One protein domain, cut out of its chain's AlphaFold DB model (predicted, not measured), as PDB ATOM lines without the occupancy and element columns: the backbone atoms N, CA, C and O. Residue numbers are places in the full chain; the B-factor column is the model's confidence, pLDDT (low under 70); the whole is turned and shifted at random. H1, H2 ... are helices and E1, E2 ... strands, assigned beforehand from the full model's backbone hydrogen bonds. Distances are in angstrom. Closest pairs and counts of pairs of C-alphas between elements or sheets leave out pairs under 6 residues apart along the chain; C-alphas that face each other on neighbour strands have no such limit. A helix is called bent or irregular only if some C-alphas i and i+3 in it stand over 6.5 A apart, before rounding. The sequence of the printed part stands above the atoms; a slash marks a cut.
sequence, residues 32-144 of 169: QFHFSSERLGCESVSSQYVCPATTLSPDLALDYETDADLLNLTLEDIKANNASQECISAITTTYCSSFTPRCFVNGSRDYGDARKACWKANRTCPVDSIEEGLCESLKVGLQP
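Overview. This is residues 32 to 144 of the 169 residues of the protein "---NA" of Paramuricea clavata (UniProt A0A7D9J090). What does the model look like? Three helices, H1, H2 and H3, run side by side in a zigzag, each turning back on the one before, with H2 in the middle. A two-stranded hairpin, E1 and E2, sits by the first part of H1, the short H4 packs on H3, and residues 100 to 113 form a long loop between H2 and H3. What is it made of? The 113 printed residues include two named strands and four named helices, in the order E1 E2 H1 H2 H3 H4; the sheet E1 - E2 is antiparallel, and the class is mostly helix. How large is it? It is compact, with a radius of gyration of the C-alphas of 14.1 A and spans of 38 by 27 by 21 A.

Arrangement. How does the printed part begin? E1, residues 32 to 37, and E2, residues 41 to 47, form an antiparallel hairpin at 142 degrees; N 35 and O 43 are 2.8 A apart and N 45 and O 33 are 2.7 A apart, within hydrogen-bond range. The closest C-alphas of E1 and H1, residues 58 to 80, are those of Ser 37 and Leu 60, 6.6 A apart. How do the helices follow? H1 and H2, residues 85 to 99, touch as a helical hairpin at a shallow tilt of 24 degrees, opposite ways, with closest C-alphas Asp 67 and Phe 99, 6.6 A apart. H2 and H3, residues 114 to 124, touch as another, at a shallow tilt of 28 degrees, opposite ways, with closest C-alphas Thr 94 and Ala 114, 4.6 A apart. H1 and H3 are apart. What of H4 and the backbones? H4, residues 134 to 137, touches H3, with closest C-alphas Arg 115 and Cys 135, 5.3 A apart. Every O i to N i+4 pair is within hydrogen-bond range in H2, 16 of 19 in H1 and 6 of 7 in H3; H4 is too short for such a pair.

Along the chain. Where do the strands lie? E1 begins at C-alpha 32, (208.110, 210.911, 153.300), and is 15.7 A long; E2 is 18.2 A long. Where do the helices lie? H1 is 31.7 A long, with a kink of 40 degrees near residue 65, and is only just irregular: C-alphas 63 and 66 are 6.7 A apart. H2 is 20.9 A long, H3 15.2 A, and H4 ends at C-alpha 137, (219.746, 186.148, 159.152).

Size, cuts and confidence. How far does it reach? The two C-alphas farthest apart are those of Asn 82 and Asn 106, 42.0 A; the printed part has no cut. Which link is long? The link from H2 to H3 is long, with 14 residues; in it residues 102 to 103 pair antiparallel with residues 109 to 110, which also pair antiparallel with residues 142 to 143. Where is confidence low? The mean pLDDT of the printed part is 71.7, and 46 residues are under 70, among them residues 32 to 66 and 103 to 108.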
ATOM      1  N   GLN A  32     209.144 211.844 152.868       44.34
ATOM      2  CA  GLN A  32     208.110 210.911 153.300       44.34
ATOM      3  C   GLN A  32     208.693 209.505 153.202       44.34
ATOM      4  O   GLN A  32     208.919 208.985 152.110       44.34
ATOM      5  N   PHE A  33     208.970 208.912 154.354       50.06
ATOM      6  CA  PHE A  33     209.323 207.508 154.462       50.06
ATOM      7  C   PHE A  33     208.061 206.721 154.786       50.06
ATOM      8  O   PHE A  33     207.188 207.210 155.492       50.06
ATOM      9  N   HIS A  34     207.941 205.510 154.261       53.22
ATOM     10  CA  HIS A  34     206.856 204.604 154.618       53.22
ATOM     11  C   HIS A  34     207.447 203.472 155.445       53.22
ATOM     12  O   HIS A  34     208.369 202.820 154.968       53.22
ATOM     13  N   PHE A  35     206.931 203.235 156.645       59.34
ATOM     14  CA  PHE A  35     207.432 202.222 157.569       59.34
ATOM     15  C   PHE A  35     206.399 201.135 157.798       59.34
ATOM     16  O   PHE A  35     205.196 201.392 157.780       59.34
ATOM     17  N   SER A  36     206.875 199.912 158.019       57.09
ATOM     18  CA  SER A  36     206.007 198.794 158.362       57.09
ATOM     19  C   SER A  36     205.895 198.626 159.877       57.09
ATOM     20  O   SER A  36     206.871 198.260 160.515       57.09
ATOM     21  N   SER A  37     204.685 198.752 160.416       57.53
ATOM     22  CA  SER A  37     204.307 198.298 161.760       57.53
ATOM     23  C   SER A  37     203.539 196.981 161.665       57.53
ATOM     24  O   SER A  37     202.734 196.766 160.755       57.53
ATOM     25  N   GLU A  38     203.770 196.081 162.619       56.34
ATOM     26  CA  GLU A  38     202.997 194.839 162.730       56.34
ATOM     27  C   GLU A  38     201.542 195.092 163.153       56.34
ATOM     28  O   GLU A  38     200.670 194.266 162.884       56.34
ATOM     29  N   ARG A  39     201.259 196.259 163.745       54.50
ATOM     30  CA  ARG A  39     199.932 196.670 164.221       54.50
ATOM     31  C   ARG A  39     199.164 197.520 163.213       54.50
ATOM     32  O   ARG A  39     197.943 197.401 163.125       54.50
ATOM     33  N   LEU A  40     199.851 198.396 162.480       54.84
ATOM     34  CA  LEU A  40     199.219 199.381 161.588       54.84
ATOM     35  C   LEU A  40     199.357 199.041 160.100       54.84
ATOM     36  O   LEU A  40     198.647 199.608 159.271       54.84
ATOM     37  N   GLY A  41     200.234 198.103 159.741       61.50
ATOM     38  CA  GLY A  41     200.643 197.924 158.354       61.50
ATOM     39  C   GLY A  41     201.611 199.033 157.951       61.50
ATOM     40  O   GLY A  41     202.558 199.316 158.681       61.50
ATOM     41  N   CYS A  42     201.410 199.637 156.782       64.69
ATOM     42  CA  CYS A  42     202.376 200.574 156.214       64.69
ATOM     43  C   CYS A  42     201.936 202.022 156.356       64.69
ATOM     44  O   CYS A  42     200.949 202.439 155.757       64.69
ATOM     45  N   GLU A  43     202.706 202.783 157.124       60.12
ATOM     46  CA  GLU A  43     202.386 204.147 157.538       60.12
ATOM     47  C   GLU A  43     203.441 205.120 157.020       60.12
ATOM     48  O   GLU A  43     204.634 204.813 157.020       60.12
ATOM     49  N   SER A  44     203.013 206.293 156.555       57.47
ATOM     50  CA  SER A  44     203.935 207.356 156.157       57.47
ATOM     51  C   SER A  44     204.388 208.167 157.367       57.47
ATOM     52  O   SER A  44     203.596 208.570 158.214       57.47
ATOM     53  N   VAL A  45     205.681 208.456 157.423       58.75
ATOM     54  CA  VAL A  45     206.312 209.278 158.447       58.75
ATOM     55  C   VAL A  45     207.193 210.309 157.761       58.75
ATOM     56  O   VAL A  45     207.976 210.015 156.857       58.75
ATOM     57  N   SER A  46     207.069 211.541 158.226       55.81
ATOM     58  CA  SER A  46     207.949 212.641 157.858       55.81
ATOM     59  C   SER A  46     209.184 212.598 158.755       55.81
ATOM     60  O   SER A  46     209.066 212.832 159.957       55.81
ATOM     61  N   SER A  47     210.363 212.312 158.196       50.22
ATOM     62  CA  SER A  47     211.619 212.376 158.953       50.22
ATOM     63  C   SER A  47     212.748 213.019 158.155       50.22
ATOM     64  O   SER A  47     212.738 213.030 156.924       50.22
ATOM     65  N   GLN A  48     213.720 213.569 158.880       46.03
ATOM     66  CA  GLN A  48     214.988 214.057 158.332       46.03
ATOM     67  C   GLN A  48     216.106 213.005 158.440       46.03
ATOM     68  O   GLN A  48     217.195 213.224 157.920       46.03
ATOM     69  N   TYR A  49     215.851 211.867 159.098       48.28
ATOM     70  CA  TYR A  49     216.855 210.846 159.397       48.28
ATOM     71  C   TYR A  49     216.446 209.469 158.853       48.28
ATOM     72  O   TYR A  49     215.262 209.154 158.750       48.28
ATOM     73  N   VAL A  50     217.447 208.648 158.506       47.44
ATOM     74  CA  VAL A  50     217.279 207.294 157.933       47.44
ATOM     75  C   VAL A  50     216.699 206.304 158.955       47.44
ATOM     76  O   VAL A  50     215.927 205.431 158.578       47.44
ATOM     77  N   CYS A  51     217.014 206.488 160.241       60.66
ATOM     78  CA  CYS A  51     216.198 206.015 161.359       60.66
ATOM     79  C   CYS A  51     215.431 207.223 161.891       60.66
ATOM     80  O   CYS A  51     216.083 208.174 162.332       60.66
ATOM     81  N   PRO A  52     214.094 207.245 161.872       50.78
ATOM     82  CA  PRO A  52     213.375 208.367 162.444       50.78
ATOM     83  C   PRO A  52     213.677 208.479 163.943       50.78
ATOM     84  O   PRO A  52     213.665 207.491 164.660       50.78
ATOM     85  N   ALA A  53     213.910 209.698 164.419       43.50
ATOM     86  CA  ALA A  53     213.746 210.082 165.824       43.50
ATOM     87  C   ALA A  53     212.590 211.097 165.948       43.50
ATOM     88  O   ALA A  53     212.616 212.002 166.775       43.50
ATOM     89  N   THR A  54     211.606 211.030 165.044       46.44
ATOM     90  CA  THR A  54     210.648 212.122 164.811       46.44
ATOM     91  C   THR A  54     209.202 211.643 164.805       46.44
ATOM     92  O   THR A  54     208.898 210.616 164.212       46.44
ATOM     93  N   THR A  55     208.347 212.454 165.439       48.25
ATOM     94  CA  THR A  55     206.875 212.443 165.557       48.25
ATOM     95  C   THR A  55     206.157 211.274 164.884       48.25
ATOM     96  O   THR A  55     205.482 211.418 163.864       48.25
ATOM     97  N   LEU A  56     206.298 210.100 165.488       56.00
ATOM     98  CA  LEU A  56     205.511 208.931 165.139       56.00
ATOM     99  C   LEU A  56     204.076 209.116 165.646       56.00
ATOM    100  O   LEU A  56     203.835 209.838 166.619       56.00
ATOM    101  N   SER A  57     203.103 208.475 164.995       55.72
ATOM    102  CA  SER A  57     201.784 208.339 165.623       55.72
ATOM    103  C   SER A  57     201.956 207.584 166.952       55.72
ATOM    104  O   SER A  57     202.861 206.755 167.040       55.72
ATOM    105  N   PRO A  58     201.129 207.825 167.987       58.25
ATOM    106  CA  PRO A  58     201.285 207.147 169.279       58.25
ATOM    107  C   PRO A  58     201.353 205.618 169.159       58.25
ATOM    108  O   PRO A  58     202.108 204.968 169.873       58.25
ATOM    109  N   ASP A  59     200.611 205.053 168.205       58.47
ATOM    110  CA  ASP A  59     200.613 203.619 167.927       58.47
ATOM    111  C   ASP A  59     201.926 203.135 167.285       58.47
ATOM    112  O   ASP A  59     202.388 202.048 167.616       58.47
ATOM    113  N   LEU A  60     202.538 203.925 166.392       59.56
ATOM    114  CA  LEU A  60     203.813 203.584 165.747       59.56
ATOM    115  C   LEU A  60     205.015 203.879 166.658       59.56
ATOM    116  O   LEU A  60     206.043 203.222 166.546       59.56
ATOM    117  N   ALA A  61     204.879 204.854 167.563       61.69
ATOM    118  CA  ALA A  61     205.872 205.164 168.584       61.69
ATOM    119  C   ALA A  61     206.103 203.963 169.504       61.69
ATOM    120  O   ALA A  61     207.246 203.602 169.723       61.69
ATOM    121  N   LEU A  62     205.036 203.290 169.949       62.59
ATOM    122  CA  LEU A  62     205.145 202.113 170.820       62.59
ATOM    123  C   LEU A  62     205.956 200.969 170.202       62.59
ATOM    124  O   LEU A  62     206.732 200.329 170.903       62.59
ATOM    125  N   ASP A  63     205.773 200.709 168.907       60.75
ATOM    126  CA  ASP A  63     206.495 199.631 168.221       60.75
ATOM    127  C   ASP A  63     207.969 200.005 167.984       60.75
ATOM    128  O   ASP A  63     208.829 199.136 167.923       60.75
ATOM    129  N   TYR A  64     208.264 201.299 167.852       65.31
ATOM    130  CA  TYR A  64     209.569 201.788 167.416       65.31
ATOM    131  C   TYR A  64     210.460 202.302 168.555       65.31
ATOM    132  O   TYR A  64     211.679 202.294 168.422       65.31
ATOM    133  N   GLU A  65     209.885 202.743 169.674       65.81
ATOM    134  CA  GLU A  65     210.613 203.292 170.826       65.81
ATOM    135  C   GLU A  65     211.597 202.262 171.393       65.81
ATOM    136  O   GLU A  65     212.764 202.576 171.595       65.81
ATOM    137  N   THR A  66     211.176 200.998 171.503       68.75
ATOM    138  CA  THR A  66     212.049 199.913 171.984       68.75
ATOM    139  C   THR A  66     213.224 199.643 171.034       68.75
ATOM    140  O   THR A  66     214.364 199.514 171.481       68.75
ATOM    141  N   ASP A  67     212.972 199.596 169.724       71.25
ATOM    142  CA  ASP A  67     214.009 199.338 168.714       71.25
ATOM    143  C   ASP A  67     214.976 200.526 168.565       71.25
ATOM    144  O   ASP A  67     216.182 200.348 168.367       71.25
ATOM    145  N   ALA A  68     214.462 201.754 168.684       68.38
ATOM    146  CA  ALA A  68     215.254 202.976 168.652       68.38
ATOM    147  C   ALA A  68     216.148 203.109 169.888       68.38
ATOM    148  O   ALA A  68     217.318 203.471 169.755       68.38
ATOM    149  N   ASP A  69     215.625 202.782 171.069       69.00
ATOM    150  CA  ASP A  69     216.397 202.759 172.308       69.00
ATOM    151  C   ASP A  69     217.510 201.712 172.237       69.00
ATOM    152  O   ASP A  69     218.661 202.015 172.557       69.00
ATOM    153  N   LEU A  70     217.213 200.514 171.721       72.69
ATOM    154  CA  LEU A  70     218.217 199.473 171.508       72.69
ATOM    155  C   LEU A  70     219.324 199.934 170.550       72.69
ATOM    156  O   LEU A  70     220.510 199.732 170.824       72.69
ATOM    157  N   LEU A  71     218.960 200.583 169.440       76.06
ATOM    158  CA  LEU A  71     219.939 201.139 168.509       76.06
ATOM    159  C   LEU A  71     220.777 202.242 169.163       76.06
ATOM    160  O   LEU A  71     221.990 202.275 168.963       76.06
ATOM    161  N   ASN A  72     220.159 203.137 169.933       75.25
ATOM    162  CA  ASN A  72     220.870 204.214 170.616       75.25
ATOM    163  C   ASN A  72     221.886 203.661 171.616       75.25
ATOM    164  O   ASN A  72     223.046 204.060 171.549       75.25
ATOM    165  N   LEU A  73     221.489 202.694 172.450       75.25
ATOM    166  CA  LEU A  73     222.392 202.005 173.377       75.25
ATOM    167  C   LEU A  73     223.551 201.332 172.632       75.25
ATOM    168  O   LEU A  73     224.715 201.545 172.963       75.25
ATOM    169  N   THR A  74     223.247 200.608 171.551       78.62
ATOM    170  CA  THR A  74     224.263 199.954 170.711       78.62
ATOM    171  C   THR A  74     225.257 200.979 170.151       78.62
ATOM    172  O   THR A  74     226.472 200.800 170.224       78.62
ATOM    173  N   LEU A  75     224.765 202.101 169.615       80.81
ATOM    174  CA  LEU A  75     225.605 203.164 169.064       80.81
ATOM    175  C   LEU A  75     226.425 203.892 170.132       80.81
ATOM    176  O   LEU A  75     227.534 204.332 169.825       80.81
ATOM    177  N   GLU A  76     225.902 204.061 171.345       80.94
ATOM    178  CA  GLU A  76     226.644 204.622 172.477       80.94
ATOM    179  C   GLU A  76     227.816 203.722 172.866       80.94
ATOM    180  O   GLU A  76     228.945 204.215 172.935       80.94
ATOM    181  N   ASP A  77     227.592 202.413 172.987       80.50
ATOM    182  CA  ASP A  77     228.645 201.436 173.282       80.50
ATOM    183  C   ASP A  77     229.725 201.416 172.192       80.50
ATOM    184  O   ASP A  77     230.929 201.441 172.463       80.50
ATOM    185  N   ILE A  78     229.323 201.448 170.923       79.62
ATOM    186  CA  ILE A  78     230.249 201.473 169.783       79.62
ATOM    187  C   ILE A  78     231.067 202.773 169.753       79.62
ATOM    188  O   ILE A  78     232.273 202.751 169.482       79.62
ATOM    189  N   LYS A  79     230.438 203.917 170.049       80.38
ATOM    190  CA  LYS A  79     231.126 205.214 170.150       80.38
ATOM    191  C   LYS A  79     232.095 205.240 171.329       80.38
ATOM    192  O   LYS A  79     233.202 205.750 171.172       80.38
ATOM    193  N   ALA A  80     231.711 204.673 172.473       81.81
ATOM    194  CA  ALA A  80     232.575 204.550 173.645       81.81
ATOM    195  C   ALA A  80     233.831 203.713 173.344       81.81
ATOM    196  O   ALA A  80     234.913 204.010 173.846       81.81
ATOM    197  N   ASN A  81     233.715 202.737 172.439       81.81
ATOM    198  CA  ASN A  81     234.825 201.919 171.949       81.81
ATOM    199  C   ASN A  81     235.641 202.565 170.808       81.81
ATOM    200  O   ASN A  81     236.403 201.875 170.129       81.81
ATOM    201  N   ASN A  82     235.525 203.882 170.589       79.81
ATOM    202  CA  ASN A  82     236.254 204.636 169.557       79.81
ATOM    203  C   ASN A  82     236.097 204.066 168.135       79.81
ATOM    204  O   ASN A  82     237.029 204.113 167.323       79.81
ATOM    205  N   ALA A  83     234.924 203.525 167.811       82.00
ATOM    206  CA  ALA A  83     234.674 203.009 166.477       82.00
ATOM    207  C   ALA A  83     234.736 204.107 165.401       82.00
ATOM    208  O   ALA A  83     234.436 205.283 165.629       82.00
ATOM    209  N   SER A  84     235.101 203.699 164.187       86.69
ATOM    210  CA  SER A  84     235.165 204.601 163.037       86.69
ATOM    211  C   SER A  84     233.779 205.132 162.645       86.69
ATOM    212  O   SER A  84     232.757 204.469 162.828       86.69
ATOM    213  N   GLN A  85     233.734 206.310 162.013       84.56
ATOM    214  CA  GLN A  85     232.488 206.840 161.434       84.56
ATOM    215  C   GLN A  85     231.884 205.888 160.390       84.56
ATOM    216  O   GLN A  85     230.666 205.792 160.257       84.56
ATOM    217  N   GLU A  86     232.729 205.135 159.681       85.38
ATOM    218  CA  GLU A  86     232.272 204.111 158.743       85.38
ATOM    219  C   GLU A  86     231.566 202.949 159.442       85.38
ATOM    220  O   GLU A  86     230.538 202.489 158.941       85.38
ATOM    221  N   CYS A  87     232.079 202.507 160.594       85.38
ATOM    222  CA  CYS A  87     231.432 201.500 161.429       85.38
ATOM    223  C   CYS A  87     230.065 201.986 161.920       85.38
ATOM    224  O   CYS A  87     229.063 201.307 161.711       85.38
ATOM    225  N   ILE A  88     230.022 203.189 162.501       84.25
ATOM    226  CA  ILE A  88     228.791 203.802 163.013       84.25
ATOM    227  C   ILE A  88     227.740 203.868 161.900       84.25
ATOM    228  O   ILE A  88     226.626 203.385 162.070       84.25
ATOM    229  N   SER A  89     228.113 204.378 160.724       84.12
ATOM    230  CA  SER A  89     227.217 204.463 159.567       84.12
ATOM    231  C   SER A  89     226.723 203.090 159.095       84.12
ATOM    232  O   SER A  89     225.541 202.935 158.769       84.12
ATOM    233  N   ALA A  90     227.598 202.084 159.068       85.31
ATOM    234  CA  ALA A  90     227.243 200.733 158.652       85.31
ATOM    235  C   ALA A  90     226.279 200.063 159.645       85.31
ATOM    236  O   ALA A  90     225.301 199.446 159.219       85.31
ATOM    237  N   ILE A  91     226.498 200.242 160.948       85.00
ATOM    238  CA  ILE A  91     225.625 199.726 162.007       85.00
ATOM    239  C   ILE A  91     224.272 200.428 161.986       85.00
ATOM    240  O   ILE A  91     223.251 199.749 161.891       85.00
ATOM    241  N   THR A  92     224.245 201.763 161.936       81.75
ATOM    242  CA  THR A  92     222.996 202.518 161.775       81.75
ATOM    243  C   THR A  92     222.219 202.016 160.562       81.75
ATOM    244  O   THR A  92     221.055 201.658 160.681       81.75
ATOM    245  N   THR A  93     222.861 201.893 159.398       80.81
ATOM    246  CA  THR A  93     222.180 201.420 158.181       80.81
ATOM    247  C   THR A  93     221.615 200.006 158.342       80.81
ATOM    248  O   THR A  93     220.503 199.738 157.888       80.81
ATOM    249  N   THR A  94     222.365 199.110 158.989       83.56
ATOM    250  CA  THR A  94     221.971 197.714 159.217       83.56
ATOM    251  C   THR A  94     220.711 197.621 160.068       83.56
ATOM    252  O   THR A  94     219.718 197.035 159.640       83.56
ATOM    253  N   TYR A  95     220.734 198.243 161.247       80.19
ATOM    254  CA  TYR A  95     219.632 198.178 162.198       80.19
ATOM    255  C   TYR A  95     218.414 198.971 161.724       80.19
ATOM    256  O   TYR A  95     217.312 198.433 161.741       80.19
ATOM    257  N   CYS A  96     218.593 200.180 161.178       77.12
ATOM    258  CA  CYS A  96     217.474 200.963 160.638       77.12
ATOM    259  C   CYS A  96     216.750 200.223 159.511       77.12
ATOM    260  O   CYS A  96     215.530 200.175 159.477       77.12
ATOM    261  N   SER A  97     217.486 199.580 158.604       78.25
ATOM    262  CA  SER A  97     216.851 198.827 157.518       78.25
ATOM    263  C   SER A  97     216.118 197.573 158.017       78.25
ATOM    264  O   SER A  97     215.203 197.098 157.348       78.25
ATOM    265  N   SER A  98     216.520 197.031 159.172       78.62
ATOM    266  CA  SER A  98     215.901 195.858 159.797       78.62
ATOM    267  C   SER A  98     214.651 196.217 160.605       78.62
ATOM    268  O   SER A  98     213.610 195.585 160.419       78.62
ATOM    269  N   PHE A  99     214.748 197.233 161.466       74.69
ATOM    270  CA  PHE A  99     213.668 197.699 162.341       74.69
ATOM    271  C   PHE A  99     212.616 198.496 161.570       74.69
ATOM    272  O   PHE A  99     211.415 198.312 161.747       74.69
ATOM    273  N   THR A 100     213.062 199.338 160.638       69.25
ATOM    274  CA  THR A 100     212.211 200.236 159.856       69.25
ATOM    275  C   THR A 100     212.411 200.072 158.350       69.25
ATOM    276  O   THR A 100     212.788 201.017 157.649       69.25
ATOM    277  N   PRO A 101     212.101 198.885 157.792       72.31
ATOM    278  CA  PRO A 101     212.142 198.696 156.352       72.31
ATOM    279  C   PRO A 101     211.134 199.621 155.672       72.31
ATOM    280  O   PRO A 101     210.035 199.875 156.184       72.31
ATOM    281  N   ARG A 102     211.493 200.080 154.470       71.31
ATOM    282  CA  ARG A 102     210.579 200.861 153.638       71.31
ATOM    283  C   ARG A 102     209.373 200.004 153.298       71.31
ATOM    284  O   ARG A 102     209.530 198.821 153.012       71.31
ATOM    285  N   CYS A 103     208.186 200.583 153.267       68.56
ATOM    286  CA  CYS A 103     207.004 199.875 152.805       68.56
ATOM    287  C   CYS A 103     206.360 200.521 151.579       68.56
ATOM    288  O   CYS A 103     206.381 201.735 151.406       68.56
ATOM    289  N   PHE A 104     205.759 199.698 150.724       66.56
ATOM    290  CA  PHE A 104     205.011 200.137 149.551       66.56
ATOM    291  C   PHE A 104     203.504 199.980 149.752       66.56
ATOM    292  O   PHE A 104     203.034 199.263 150.630       66.56
ATOM    293  N   VAL A 105     202.725 200.608 148.871       61.94
ATOM    294  CA  VAL A 105     201.249 200.603 148.902       61.94
ATOM    295  C   VAL A 105     200.651 199.186 148.861       61.94
ATOM    296  O   VAL A 105     199.564 198.948 149.374       61.94
ATOM    297  N   ASN A 106     201.365 198.219 148.280       60.38
ATOM    298  CA  ASN A 106     200.970 196.806 148.259       60.38
ATOM    299  C   ASN A 106     201.341 196.038 149.549       60.38
ATOM    300  O   ASN A 106     201.193 194.817 149.586       60.38
ATOM    301  N   GLY A 107     201.873 196.719 150.566       61.38
ATOM    302  CA  GLY A 107     202.325 196.140 151.829       61.38
ATOM    303  C   GLY A 107     203.700 195.460 151.781       61.38
ATOM    304  O   GLY A 107     204.182 194.980 152.803       61.38
ATOM    305  N   SER A 108     204.353 195.394 150.617       69.12
ATOM    306  CA  SER A 108     205.707 194.833 150.529       69.12
ATOM    307  C   SER A 108     206.714 195.682 151.307       69.12
ATOM    308  O   SER A 108     206.581 196.903 151.374       69.12
ATOM    309  N   ARG A 109     207.712 195.017 151.894       74.94
ATOM    310  CA  ARG A 109     208.757 195.620 152.727       74.94
ATOM    311  C   ARG A 109     210.083 195.564 151.981       74.94
ATOM    312  O   ARG A 109     210.482 194.487 151.560       74.94
ATOM    313  N   ASP A 110     210.771 196.682 151.828       77.88
ATOM    314  CA  ASP A 110     212.125 196.739 151.288       77.88
ATOM    315  C   ASP A 110     213.132 197.002 152.403       77.88
ATOM    316  O   ASP A 110     213.154 198.063 153.032       77.88
ATOM    317  N   TYR A 111     213.953 195.983 152.625       75.75
ATOM    318  CA  TYR A 111     215.044 195.966 153.590       75.75
ATOM    319  C   TYR A 111     216.347 196.512 152.984       75.75
ATOM    320  O   TYR A 111     217.383 196.542 153.648       75.75
ATOM    321  N   GLY A 112     216.325 196.917 151.710       78.06
ATOM    322  CA  GLY A 112     217.459 197.490 151.003       78.06
ATOM    323  C   GLY A 112     218.718 196.627 151.098       78.06
ATOM    324  O   GLY A 112     218.674 195.394 151.032       78.06
ATOM    325  N   ASP A 113     219.845 197.310 151.294       78.38
ATOM    326  CA  ASP A 113     221.189 196.738 151.394       78.38
ATOM    327  C   ASP A 113     221.579 196.365 152.850       78.38
ATOM    328  O   ASP A 113     222.772 196.287 153.157       78.38
ATOM    329  N   ALA A 114     220.620 196.103 153.756       82.12
ATOM    330  CA  ALA A 114     220.870 195.836 155.188       82.12
ATOM    331  C   ALA A 114     222.003 194.824 155.438       82.12
ATOM    332  O   ALA A 114     222.946 195.084 156.182       82.12
ATOM    333  N   ARG A 115     221.967 193.684 154.739       85.81
ATOM    334  CA  ARG A 115     222.998 192.639 154.838       85.81
ATOM    335  C   ARG A 115     224.373 193.123 154.387       85.81
ATOM    336  O   ARG A 115     225.378 192.798 155.008       85.81
ATOM    337  N   LYS A 116     224.446 193.902 153.309       86.94
ATOM    338  CA  LYS A 116     225.712 194.451 152.802       86.94
ATOM    339  C   LYS A 116     226.293 195.483 153.770       86.94
ATOM    340  O   LYS A 116     227.510 195.507 153.953       86.94
ATOM    341  N   ALA A 117     225.442 196.294 154.399       86.00
ATOM    342  CA  ALA A 117     225.841 197.193 155.477       86.00
ATOM    343  C   ALA A 117     226.359 196.408 156.695       86.00
ATOM    344  O   ALA A 117     227.429 196.734 157.200       86.00
ATOM    345  N   CYS A 118     225.704 195.304 157.064       88.12
ATOM    346  CA  CYS A 118     226.135 194.430 158.158       88.12
ATOM    347  C   CYS A 118     227.528 193.837 157.898       88.12
ATOM    348  O   CYS A 118     228.442 193.966 158.709       88.12
ATOM    349  N   TRP A 119     227.759 193.306 156.693       89.62
ATOM    350  CA  TRP A 119     229.082 192.825 156.281       89.62
ATOM    351  C   TRP A 119     230.145 193.921 156.224       89.62
ATOM    352  O   TRP A 119     231.340 193.642 156.334       89.62
ATOM    353  N   LYS A 120     229.752 195.175 155.977       88.12
ATOM    354  CA  LYS A 120     230.671 196.310 156.082       88.12
ATOM    355  C   LYS A 120     231.021 196.554 157.548       88.12
ATOM    356  O   LYS A 120     232.205 196.605 157.855       88.12
ATOM    357  N   ALA A 121     230.027 196.598 158.428       86.44
ATOM    358  CA  ALA A 121     230.223 196.775 159.857       86.44
ATOM    359  C   ALA A 121     231.127 195.684 160.464       86.44
ATOM    360  O   ALA A 121     232.114 196.040 161.097       86.44
ATOM    361  N   ASN A 122     230.938 194.400 160.133       87.19
ATOM    362  CA  ASN A 122     231.836 193.308 160.564       87.19
ATOM    363  C   ASN A 122     233.315 193.516 160.192       87.19
ATOM    364  O   ASN A 122     234.199 192.942 160.817       87.19
ATOM    365  N   ARG A 123     233.600 194.307 159.150       87.19
ATOM    366  CA  ARG A 123     234.969 194.593 158.692       87.19
ATOM    367  C   ARG A 123     235.542 195.882 159.270       87.19
ATOM    368  O   ARG A 123     236.759 196.020 159.333       87.19
ATOM    369  N   THR A 124     234.687 196.845 159.606       87.00
ATOM    370  CA  THR A 124     235.093 198.207 159.992       87.00
ATOM    371  C   THR A 124     234.930 198.503 161.479       87.00
ATOM    372  O   THR A 124     235.462 199.505 161.957       87.00
ATOM    373  N   CYS A 125     234.146 197.691 162.186       84.56
ATOM    374  CA  CYS A 125     233.862 197.840 163.605       84.56
ATOM    375  C   CYS A 125     234.835 197.032 164.471       84.56
ATOM    376  O   CYS A 125     235.419 196.058 163.988       84.56
ATOM    377  N   PRO A 126     235.005 197.414 165.750       78.31
ATOM    378  CA  PRO A 126     235.672 196.573 166.735       78.31
ATOM    379  C   PRO A 126     235.052 195.171 166.788       78.31
ATOM    380  O   PRO A 126     233.849 195.006 166.555       78.31
ATOM    381  N   VAL A 127     235.878 194.175 167.118       68.38
ATOM    382  CA  VAL A 127     235.432 192.794 167.367       68.38
ATOM    383  C   VAL A 127     234.301 192.827 168.410       68.38
ATOM    384  O   VAL A 127     234.363 193.637 169.331       68.38
ATOM    385  N   ASP A 128     233.257 192.019 168.209       70.38
ATOM    386  CA  ASP A 128     232.042 191.910 169.047       70.38
ATOM    387  C   ASP A 128     230.963 193.001 168.879       70.38
ATOM    388  O   ASP A 128     229.932 192.952 169.541       70.38
ATOM    389  N   SER A 129     231.123 193.951 167.948       73.38
ATOM    390  CA  SER A 129     230.086 194.983 167.704       73.38
ATOM    391  C   SER A 129     228.828 194.458 166.993       73.38
ATOM    392  O   SER A 129     227.839 195.180 166.872       73.38
ATOM    393  N   ILE A 130     228.887 193.243 166.446       77.31
ATOM    394  CA  ILE A 130     227.792 192.581 165.736       77.31
ATOM    395  C   ILE A 130     227.739 191.130 166.194       77.31
ATOM    396  O   ILE A 130     228.763 190.447 166.216       77.31
ATOM    397  N   GLU A 131     226.534 190.661 166.515       80.69
ATOM    398  CA  GLU A 131     226.296 189.268 166.882       80.69
ATOM    399  C   GLU A 131     226.654 188.312 165.735       80.69
ATOM    400  O   GLU A 131     226.320 188.535 164.564       80.69
ATOM    401  N   GLU A 132     227.321 187.212 166.079       78.81
ATOM    402  CA  GLU A 132     227.680 186.170 165.122       78.81
ATOM    403  C   GLU A 132     226.421 185.600 164.444       78.81
ATOM    404  O   GLU A 132     225.446 185.237 165.101       78.81
ATOM    405  N   GLY A 133     226.418 185.537 163.109       79.38
ATOM    406  CA  GLY A 133     225.275 185.048 162.331       79.38
ATOM    407  C   GLY A 133     224.156 186.074 162.089       79.38
ATOM    408  O   GLY A 133     223.201 185.770 161.361       79.38
ATOM    409  N   LEU A 134     224.254 187.294 162.643       85.44
ATOM    410  CA  LEU A 134     223.255 188.344 162.421       85.44
ATOM    411  C   LEU A 134     223.132 188.664 160.929       85.44
ATOM    412  O   LEU A 134     222.029 188.629 160.383       85.44
ATOM    413  N   CYS A 135     224.251 188.927 160.249       86.31
ATOM    414  CA  CYS A 135     224.253 189.373 158.855       86.31
ATOM    415  C   CYS A 135     223.571 188.373 157.907       86.31
ATOM    416  O   CYS A 135     222.877 188.767 156.968       86.31
ATOM    417  N   GLU A 136     223.741 187.079 158.155       86.50
ATOM    418  CA  GLU A 136     223.158 185.980 157.396       86.50
ATOM    419  C   GLU A 136     221.643 185.899 157.584       86.50
ATOM    420  O   GLU A 136     220.917 185.638 156.620       86.50
ATOM    421  N   SER A 137     221.168 186.174 158.800       85.56
ATOM    422  CA  SER A 137     219.746 186.148 159.152       85.56
ATOM    423  C   SER A 137     218.958 187.359 158.633       85.56
ATOM    424  O   SER A 137     217.736 187.279 158.479       85.56
ATOM    425  N   LEU A 138     219.635 188.472 158.314       84.69
ATOM    426  CA  LEU A 138     218.971 189.705 157.882       84.69
ATOM    427  C   LEU A 138     218.181 189.509 156.588       84.69
ATOM    428  O   LEU A 138     218.695 188.993 155.591       84.69
ATOM    429  N   LYS A 139     216.943 190.008 156.575       82.00
ATOM    430  CA  LYS A 139     216.140 190.135 155.354       82.00
ATOM    431  C   LYS A 139     216.794 191.151 154.414       82.00
ATOM    432  O   LYS A 139     217.402 192.121 154.856       82.00
ATOM    433  N   VAL A 140     216.687 190.910 153.109       79.56
ATOM    434  CA  VAL A 140     217.291 191.757 152.069       79.56
ATOM    435  C   VAL A 140     216.311 192.042 150.949       79.56
ATOM    436  O   VAL A 140     215.478 191.190 150.618       79.56
ATOM    437  N   GLY A 141     216.464 193.230 150.361       76.12
ATOM    438  CA  GLY A 141     215.668 193.695 149.234       76.12
ATOM    439  C   GLY A 141     214.165 193.682 149.503       76.12
ATOM    440  O   GLY A 141     213.708 193.736 150.648       76.12
ATOM    441  N   LEU A 142     213.402 193.582 148.416       77.62
ATOM    442  CA  LEU A 142     211.948 193.598 148.447       77.62
ATOM    443  C   LEU A 142     211.381 192.241 148.886       77.62
ATOM    444  O   LEU A 142     211.482 191.243 148.174       77.62
ATOM    445  N   GLN A 143     210.730 192.227 150.042       75.19
ATOM    446  CA  GLN A 143     209.992 191.097 150.586       75.19
ATOM    447  C   GLN A 143     208.484 191.327 150.397       75.19
ATOM    448  O   GLN A 143     207.950 192.346 150.852       75.19
ATOM    449  N   PRO A 144     207.766 190.409 149.727       65.00
ATOM    450  CA  PRO A 144     206.320 190.507 149.587       65.00
ATOM    451  C   PRO A 144     205.630 190.327 150.945       65.00
ATOM    452  O   PRO A 144     206.164 189.701 151.861       65.00
TER     453      PRO A 144